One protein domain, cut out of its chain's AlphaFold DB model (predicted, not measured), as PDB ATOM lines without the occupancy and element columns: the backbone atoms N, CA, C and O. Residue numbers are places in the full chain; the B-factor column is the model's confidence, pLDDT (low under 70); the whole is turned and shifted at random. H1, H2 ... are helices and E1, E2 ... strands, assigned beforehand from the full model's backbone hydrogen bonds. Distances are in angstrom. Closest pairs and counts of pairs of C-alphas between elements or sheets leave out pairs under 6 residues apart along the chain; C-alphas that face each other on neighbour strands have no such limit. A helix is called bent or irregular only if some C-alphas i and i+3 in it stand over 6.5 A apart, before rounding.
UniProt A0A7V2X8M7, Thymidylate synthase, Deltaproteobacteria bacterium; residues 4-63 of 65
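AT A GLANCE: This is residues 4 to 63 of the 65 residues of the protein "Thymidylate synthase" of Deltaproteobacteria bacterium (UniProt A0A7V2X8M7). A long helix, H1, lies over one face of a small sheet of two parallel strands, E1 and E2, whose other face is bare; a shorter helix, H2, lies across one end, away from H1. The contact is loose, made by residues 16 to 27 of H1, mostly with E2. The 60 printed residues hold two named strands and two named helices in the order E1, H1, E2, H2, a mixed class. The whole is loose, with a radius of gyration of the C-alphas of 14.5 A, and a rod of 45 by 22 by 15 A.

IN THESE COORDINATES: Find C-alpha 4 at (178.142, 125.639, 124.933), where E1, residues 4 to 7, begins. Its neighbour E2, residues 41 to 45, measures 12.9 A from first to last C-alpha; E1 measures 10.1 A. Look next at C-alpha 15 at (168.214, 129.039, 138.623); from there H1, residues 15 to 34, runs 28.1 A. H2, residues 52 to 62, covers 16.2 A and ends at C-alpha 62, (173.634, 117.645, 150.390). H2 is irregular: C-alphas 53 and 56 are 7.1 A apart.

HOW THE PARTS SIT: E1 and E2 are parallel at 25 degrees; N 5 and O 42 are 2.9 A apart, within hydrogen-bond range. E1, H1 and E2 form a strand-helix-strand unit, two parallel neighbour strands with a helix between, its crossover right-handed. The closest C-alphas of H1 and E2, those of Gln 24 and Ile 41, are 7.8 A apart. Residues 10 to 11 pair with residues 48 to 49, parallel. H2 is apart from H1 and E1. Every O i to N i+4 pair is within hydrogen-bond range in H1, and 5 of 7 in H2.

THE WHOLE: The C-alphas farthest apart, of Gly 35 and Asp 56, are 44.6 A apart. The printed part has no cut, and its three links are short. Residue 63 alone has a pLDDT under 70.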
ATOM      1  N   VAL A   4     177.203 125.097 123.947       98.12
ATOM      2  CA  VAL A   4     178.142 125.639 124.933       98.12
ATOM      3  C   VAL A   4     177.518 126.909 125.489       98.12
ATOM      4  O   VAL A   4     177.365 127.894 124.767       98.12
ATOM      5  N   VAL A   5     177.105 126.877 126.755       97.31
ATOM      6  CA  VAL A   5     176.333 127.962 127.373       97.31
ATOM      7  C   VAL A   5     177.136 128.597 128.491       97.31
ATOM      8  O   VAL A   5     177.569 127.922 129.422       97.31
ATOM      9  N   TYR A   6     177.311 129.913 128.409       97.50
ATOM     10  CA  TYR A   6     178.016 130.694 129.413       97.50
ATOM     11  C   TYR A   6     177.047 131.538 130.241       97.50
ATOM     12  O   TYR A   6     176.378 132.439 129.731       97.50
ATOM     13  N   PHE A   7     177.034 131.295 131.546       97.56
ATOM     14  CA  PHE A   7     176.319 132.100 132.523       97.56
ATOM     15  C   PHE A   7     177.291 133.069 133.199       97.56
ATOM     16  O   PHE A   7     178.218 132.669 133.904       97.56
ATOM     17  N   ARG A   8     177.071 134.381 133.049       97.44
ATOM     18  CA  ARG A   8     177.892 135.368 133.779       97.44
ATOM     19  C   ARG A   8     177.735 135.243 135.298       97.44
ATOM     20  O   ARG A   8     178.655 135.559 136.041       97.44
ATOM     21  N   SER A   9     176.547 134.843 135.733       95.94
ATOM     22  CA  SER A   9     176.139 134.655 137.117       95.94
ATOM     23  C   SER A   9     175.019 133.629 137.115       95.94
ATOM     24  O   SER A   9     174.166 133.671 136.224       95.94
ATOM     25  N   TRP A  10     175.046 132.702 138.066       97.19
ATOM     26  CA  TRP A  10     174.082 131.614 138.117       97.19
ATOM     27  C   TRP A  10     173.691 131.310 139.557       97.19
ATOM     28  O   TRP A  10     174.540 130.929 140.359       97.19
ATOM     29  N   ASP A  11     172.407 131.473 139.870       96.12
ATOM     30  CA  ASP A  11     171.841 130.957 141.111       96.12
ATOM     31  C   ASP A  11     171.855 129.426 141.070       96.12
ATOM     32  O   ASP A  11     171.162 128.808 140.259       96.12
ATOM     33  N   LEU A  12     172.656 128.824 141.945       94.31
ATOM     34  CA  LEU A  12     172.829 127.382 142.046       94.31
ATOM     35  C   LEU A  12     171.557 126.673 142.529       94.31
ATOM     36  O   LEU A  12     171.391 125.486 142.258       94.31
ATOM     37  N   TRP A  13     170.665 127.360 143.248       91.25
ATOM     38  CA  TRP A  13     169.523 126.702 143.869       91.25
ATOM     39  C   TRP A  13     168.282 126.684 142.980       91.25
ATOM     40  O   TRP A  13     167.837 125.611 142.571       91.25
ATOM     41  N   ALA A  14     167.709 127.851 142.673       88.19
ATOM     42  CA  ALA A  14     166.489 127.922 141.871       88.19
ATOM     43  C   ALA A  14     166.804 128.019 140.373       88.19
ATOM     44  O   ALA A  14     166.157 127.358 139.557       88.19
ATOM     45  N   GLY A  15     167.819 128.809 140.014       91.50
ATOM     46  CA  GLY A  15     168.214 129.039 138.623       91.50
ATOM     47  C   GLY A  15     168.764 127.797 137.922       91.50
ATOM     48  O   GLY A  15     168.303 127.449 136.837       91.50
ATOM     49  N   PHE A  16     169.726 127.105 138.532       92.88
ATOM     50  CA  PHE A  16     170.440 125.972 137.931       92.88
ATOM     51  C   PHE A  16     169.538 124.897 137.309       92.88
ATOM     52  O   PHE A  16     169.639 124.683 136.095       92.88
ATOM     53  N   PRO A  17     168.620 124.258 138.060       92.69
ATOM     54  CA  PRO A  17     167.783 123.202 137.498       92.69
ATOM     55  C   PRO A  17     166.815 123.728 136.430       92.69
ATOM     56  O   PRO A  17     166.672 123.113 135.373       92.69
ATOM     57  N   ALA A  18     166.178 124.878 136.667       95.44
ATOM     58  CA  ALA A  18     165.181 125.430 135.752       95.44
ATOM     59  C   ALA A  18     165.806 125.901 134.429       95.44
ATOM     60  O   ALA A  18     165.245 125.675 133.357       95.44
ATOM     61  N   ASN A  19     166.984 126.530 134.486       96.75
ATOM     62  CA  ASN A  19     167.674 127.007 133.293       96.75
ATOM     63  C   ASN A  19     168.172 125.847 132.432       96.75
ATOM     64  O   ASN A  19     167.974 125.887 131.220       96.75
ATOM     65  N   LEU A  20     168.769 124.807 133.027       96.94
ATOM     66  CA  LEU A  20     169.216 123.639 132.261       96.94
ATOM     67  C   LEU A  20     168.052 122.902 131.603       96.94
ATOM     68  O   LEU A  20     168.156 122.555 130.430       96.94
ATOM     69  N   ALA A  21     166.932 122.728 132.309       97.19
ATOM     70  CA  ALA A  21     165.740 122.111 131.733       97.19
ATOM     71  C   ALA A  21     165.210 122.910 130.529       97.19
ATOM     72  O   ALA A  21     164.973 122.345 129.464       97.19
ATOM     73  N   GLY A  22     165.087 124.235 130.663       98.06
ATOM     74  CA  GLY A  22     164.646 125.095 129.561       98.06
ATOM     75  C   GLY A  22     165.604 125.078 128.365       98.06
ATOM     76  O   GLY A  22     165.164 125.034 127.218       98.06
ATOM     77  N   ILE A  23     166.914 125.067 128.621       98.12
ATOM     78  CA  ILE A  23     167.935 125.004 127.569       98.12
ATOM     79  C   ILE A  23     167.927 123.649 126.860       98.12
ATOM     80  O   ILE A  23     168.086 123.617 125.641       98.12
ATOM     81  N   GLN A  24     167.713 122.549 127.584       98.19
ATOM     82  CA  GLN A  24     167.571 121.222 126.988       98.19
ATOM     83  C   GLN A  24     166.385 121.184 126.020       98.19
ATOM     84  O   GLN A  24     166.566 120.807 124.866       98.19
ATOM     85  N   LEU A  25     165.217 121.681 126.439       98.50
ATOM     86  CA  LEU A  25     164.034 121.756 125.574       98.50
ATOM     87  C   LEU A  25     164.279 122.619 124.329       98.50
ATOM     88  O   LEU A  25     163.880 122.253 123.225       98.50
ATOM     89  N   LEU A  26     164.966 123.754 124.486       98.38
ATOM     90  CA  LEU A  26     165.341 124.604 123.355       98.38
ATOM     91  C   LEU A  26     166.283 123.876 122.386       98.38
ATOM     92  O   LEU A  26     166.088 123.953 121.174       98.38
ATOM     93  N   LYS A  27     167.294 123.174 122.904       98.44
ATOM     94  CA  LYS A  27     168.262 122.426 122.095       98.44
ATOM     95  C   LYS A  27     167.581 121.298 121.321       98.44
ATOM     96  O   LYS A  27     167.832 121.176 120.127       98.44
ATOM     97  N   GLU A  28     166.704 120.530 121.962       98.44
ATOM     98  CA  GLU A  28     165.917 119.475 121.310       98.44
ATOM     99  C   GLU A  28     165.012 120.050 120.219       98.44
ATOM    100  O   GLU A  28     165.009 119.552 119.093       98.44
ATOM    101  N   TYR A  29     164.302 121.145 120.518       98.56
ATOM    102  CA  TYR A  29     163.471 121.840 119.536       98.56
ATOM    103  C   TYR A  29     164.297 122.283 118.325       98.56
ATOM    104  O   TYR A  29     163.940 121.980 117.187       98.56
ATOM    105  N   MET A  30     165.425 122.957 118.557       98.56
ATOM    106  CA  MET A  30     166.314 123.409 117.487       98.56
ATOM    107  C   MET A  30     166.878 122.232 116.692       98.56
ATOM    108  O   MET A  30     166.843 122.278 115.467       98.56
ATOM    109  N   GLY A  31     167.339 121.175 117.367       98.44
ATOM    110  CA  GLY A  31     167.842 119.951 116.744       98.44
ATOM    111  C   GLY A  31     166.820 119.329 115.795       98.44
ATOM    112  O   GLY A  31     167.153 119.045 114.645       98.44
ATOM    113  N   ALA A  32     165.557 119.244 116.223       98.44
ATOM    114  CA  ALA A  32     164.455 118.779 115.387       98.44
ATOM    115  C   ALA A  32     164.208 119.679 114.163       98.44
ATOM    116  O   ALA A  32     163.954 119.163 113.077       98.44
ATOM    117  N   GLN A  33     164.317 121.008 114.301       98.62
ATOM    118  CA  GLN A  33     164.122 121.935 113.174       98.62
ATOM    119  C   GLN A  33     165.221 121.837 112.106       98.62
ATOM    120  O   GLN A  33     164.942 122.062 110.931       98.62
ATOM    121  N   ILE A  34     166.461 121.512 112.490       98.19
ATOM    122  CA  ILE A  34     167.594 121.399 111.550       98.19
ATOM    123  C   ILE A  34     167.972 119.948 111.211       98.19
ATOM    124  O   ILE A  34     168.941 119.727 110.490       98.19
ATOM    125  N   GLY A  35     167.222 118.962 111.716       98.31
ATOM    126  CA  GLY A  35     167.418 117.542 111.414       98.31
ATOM    127  C   GLY A  35     168.702 116.938 111.990       98.31
ATOM    128  O   GLY A  35     169.302 116.078 111.347       98.31
ATOM    129  N   VAL A  36     169.144 117.379 113.171       98.50
ATOM    130  CA  VAL A  36     170.323 116.819 113.859       98.50
ATOM    131  C   VAL A  36     169.954 116.257 115.231       98.50
ATOM    132  O   VAL A  36     169.039 116.748 115.887       98.50
ATOM    133  N   GLU A  37     170.707 115.260 115.688       97.94
ATOM    134  CA  GLU A  37     170.462 114.580 116.966       97.94
ATOM    135  C   GLU A  37     170.732 115.461 118.188       97.94
ATOM    136  O   GLU A  37     171.412 116.489 118.100       97.94
ATOM    137  N   ASP A  38     170.233 115.041 119.349       98.12
ATOM    138  CA  ASP A  38     170.526 115.713 120.606       98.12
ATOM    139  C   ASP A  38     171.967 115.438 121.071       98.12
ATOM    140  O   ASP A  38     172.363 114.292 121.266       98.12
ATOM    141  N   GLY A  39     172.764 116.499 121.212       97.50
ATOM    142  CA  GLY A  39     174.170 116.416 121.615       97.50
ATOM    143  C   GLY A  39     174.405 116.888 123.049       97.50
ATOM    144  O   GLY A  39     173.485 117.149 123.811       97.50
ATOM    145  N   GLU A  40     175.662 117.056 123.439       98.06
ATOM    146  CA  GLU A  40     176.020 117.511 124.789       98.06
ATOM    147  C   GLU A  40     175.661 118.992 125.050       98.06
ATOM    148  O   GLU A  40     175.754 119.840 124.156       98.06
ATOM    149  N   ILE A  41     175.289 119.311 126.299       98.31
ATOM    150  CA  ILE A  41     175.318 120.680 126.834       98.31
ATOM    151  C   ILE A  41     176.559 120.826 127.717       98.31
ATOM    152  O   ILE A  41     176.660 120.184 128.760       98.31
ATOM    153  N   ILE A  42     177.442 121.752 127.355       98.00
ATOM    154  CA  ILE A  42     178.554 122.203 128.190       98.00
ATOM    155  C   ILE A  42     178.152 123.544 128.810       98.00
ATOM    156  O   ILE A  42     178.181 124.585 128.151       98.00
ATOM    157  N   ALA A  43     177.742 123.522 130.079       97.38
ATOM    158  CA  ALA A  43     177.342 124.717 130.816       97.38
ATOM    159  C   ALA A  43     178.490 125.229 131.697       97.38
ATOM    160  O   ALA A  43     179.002 124.511 132.554       97.38
ATOM    161  N   VAL A  44     178.872 126.491 131.510       97.62
ATOM    162  CA  VAL A  44     179.968 127.145 132.234       97.62
ATOM    163  C   VAL A  44     179.432 128.386 132.937       97.62
ATOM    164  O   VAL A  44     178.631 129.127 132.371       97.62
ATOM    165  N   SER A  45     179.885 128.647 134.164       97.25
ATOM    166  CA  SER A  45     179.527 129.862 134.897       97.25
ATOM    167  C   SER A  45     180.739 130.537 135.513       97.25
ATOM    168  O   SER A  45     181.591 129.878 136.103       97.25
ATOM    169  N   LYS A  46     180.787 131.869 135.410       97.44
ATOM    170  CA  LYS A  46     181.784 132.690 136.113       97.44
ATOM    171  C   LYS A  46     181.391 132.976 137.565       97.44
ATOM    172  O   LYS A  46     182.265 133.171 138.400       97.44
ATOM    173  N   GLY A  47     180.094 133.044 137.854       96.00
ATOM    174  CA  GLY A  47     179.560 133.547 139.122       96.00
ATOM    175  C   GLY A  47     178.465 132.653 139.677       96.00
ATOM    176  O   GLY A  47     177.352 133.118 139.923       96.00
ATOM    177  N   MET A  48     178.740 131.357 139.802       96.00
ATOM    178  CA  MET A  48     177.812 130.427 140.437       96.00
ATOM    179  C   MET A  48     177.769 130.687 141.945       96.00
ATOM    180  O   MET A  48     178.817 130.752 142.585       96.00
ATOM    181  N   HIS A  49     176.576 130.867 142.504       95.31
ATOM    182  CA  HIS A  49     176.410 131.251 143.905       95.31
ATOM    183  C   HIS A  49     175.117 130.698 144.510       95.31
ATOM    184  O   HIS A  49     174.178 130.352 143.797       95.31
ATOM    185  N   LEU A  50     175.084 130.643 145.840       95.44
ATOM    186  CA  LEU A  50     173.875 130.452 146.638       95.44
ATOM    187  C   LEU A  50     173.469 131.798 147.234       95.44
ATOM    188  O   LEU A  50     174.331 132.560 147.675       95.44
ATOM    189  N   TYR A  51     172.170 132.076 147.280       94.31
ATOM    190  CA  TYR A  51     171.651 133.184 148.079       94.31
ATOM    191  C   TYR A  51     171.685 132.837 149.568       94.31
ATOM    192  O   TYR A  51     171.518 131.670 149.934       94.31
ATOM    193  N   ASP A  52     171.808 133.847 150.429       94.38
ATOM    194  CA  ASP A  52     171.958 133.646 151.876       94.38
ATOM    195  C   ASP A  52     170.850 132.769 152.483       94.38
ATOM    196  O   ASP A  52     171.117 131.842 153.244       94.38
ATOM    197  N   TYR A  53     169.604 132.976 152.056       92.81
ATOM    198  CA  TYR A  53     168.453 132.202 152.529       92.81
ATOM    199  C   TYR A  53     168.413 130.748 152.018       92.81
ATOM    200  O   TYR A  53     167.609 129.951 152.497       92.81
ATOM    201  N   THR A  54     169.236 130.383 151.029       93.75
ATOM    202  CA  THR A  54     169.241 129.033 150.431       93.75
ATOM    203  C   THR A  54     170.247 128.087 151.076       93.75
ATOM    204  O   THR A  54     170.166 126.880 150.849       93.75
ATOM    205  N   TRP A  55     171.165 128.589 151.909       91.00
ATOM    206  CA  TRP A  55     172.241 127.775 152.482       91.00
ATOM    207  C   TRP A  55     171.747 126.628 153.355       91.00
ATOM    208  O   TRP A  55     172.263 125.518 153.237       91.00
ATOM    209  N   ASP A  56     170.756 126.858 154.214       91.25
ATOM    210  CA  ASP A  56     170.263 125.807 155.111       91.25
ATOM    211  C   ASP A  56     169.568 124.689 154.334       91.25
ATOM    212  O   ASP A  56     169.776 123.504 154.602       91.25
ATOM    213  N   LEU A  57     168.831 125.056 153.287       90.38
ATOM    214  CA  LEU A  57     168.206 124.095 152.390       90.38
ATOM    215  C   LEU A  57     169.251 123.328 151.557       90.38
ATOM    216  O   LEU A  57     169.122 122.115 151.371       90.38
ATOM    217  N   ALA A  58     170.313 124.001 151.106       89.75
ATOM    218  CA  ALA A  58     171.428 123.363 150.413       89.75
ATOM    219  C   ALA A  58     172.159 122.351 151.308       89.75
ATOM    220  O   ALA A  58     172.425 121.228 150.872       89.75
ATOM    221  N   LYS A  59     172.425 122.698 152.574       90.38
ATOM    222  CA  LYS A  59     173.023 121.783 153.562       90.38
ATOM    223  C   LYS A  59     172.135 120.566 153.809       90.38
ATOM    224  O   LYS A  59     172.632 119.443 153.761       90.38
ATOM    225  N   LEU A  60     170.828 120.778 153.996       91.44
ATOM    226  CA  LEU A  60     169.864 119.698 154.221       91.44
ATOM    227  C   LEU A  60     169.856 118.684 153.069       91.44
ATOM    228  O   LEU A  60     169.852 117.482 153.310       91.44
ATOM    229  N   ARG A  61     169.869 119.151 151.815       88.81
ATOM    230  CA  ARG A  61     169.847 118.253 150.647       88.81
ATOM    231  C   ARG A  61     171.174 117.555 150.370       88.81
ATOM    232  O   ARG A  61     171.165 116.497 149.752       88.81
ATOM    233  N   THR A  62     172.299 118.155 150.751       90.50
ATOM    234  CA  THR A  62     173.634 117.645 150.390       90.50
ATOM    235  C   THR A  62     174.279 116.773 151.465       90.50
ATOM    236  O   THR A  62     175.377 116.279 151.227       90.50
ATOM    237  N   TYR A  63     173.609 116.545 152.604       66.81
ATOM    238  CA  TYR A  63     174.018 115.598 153.654       66.81
ATOM    239  C   TYR A  63     175.516 115.643 153.992       66.81
ATOM    240  O   TYR A  63     176.197 114.622 154.049       66.81
TER     241      TYR A  63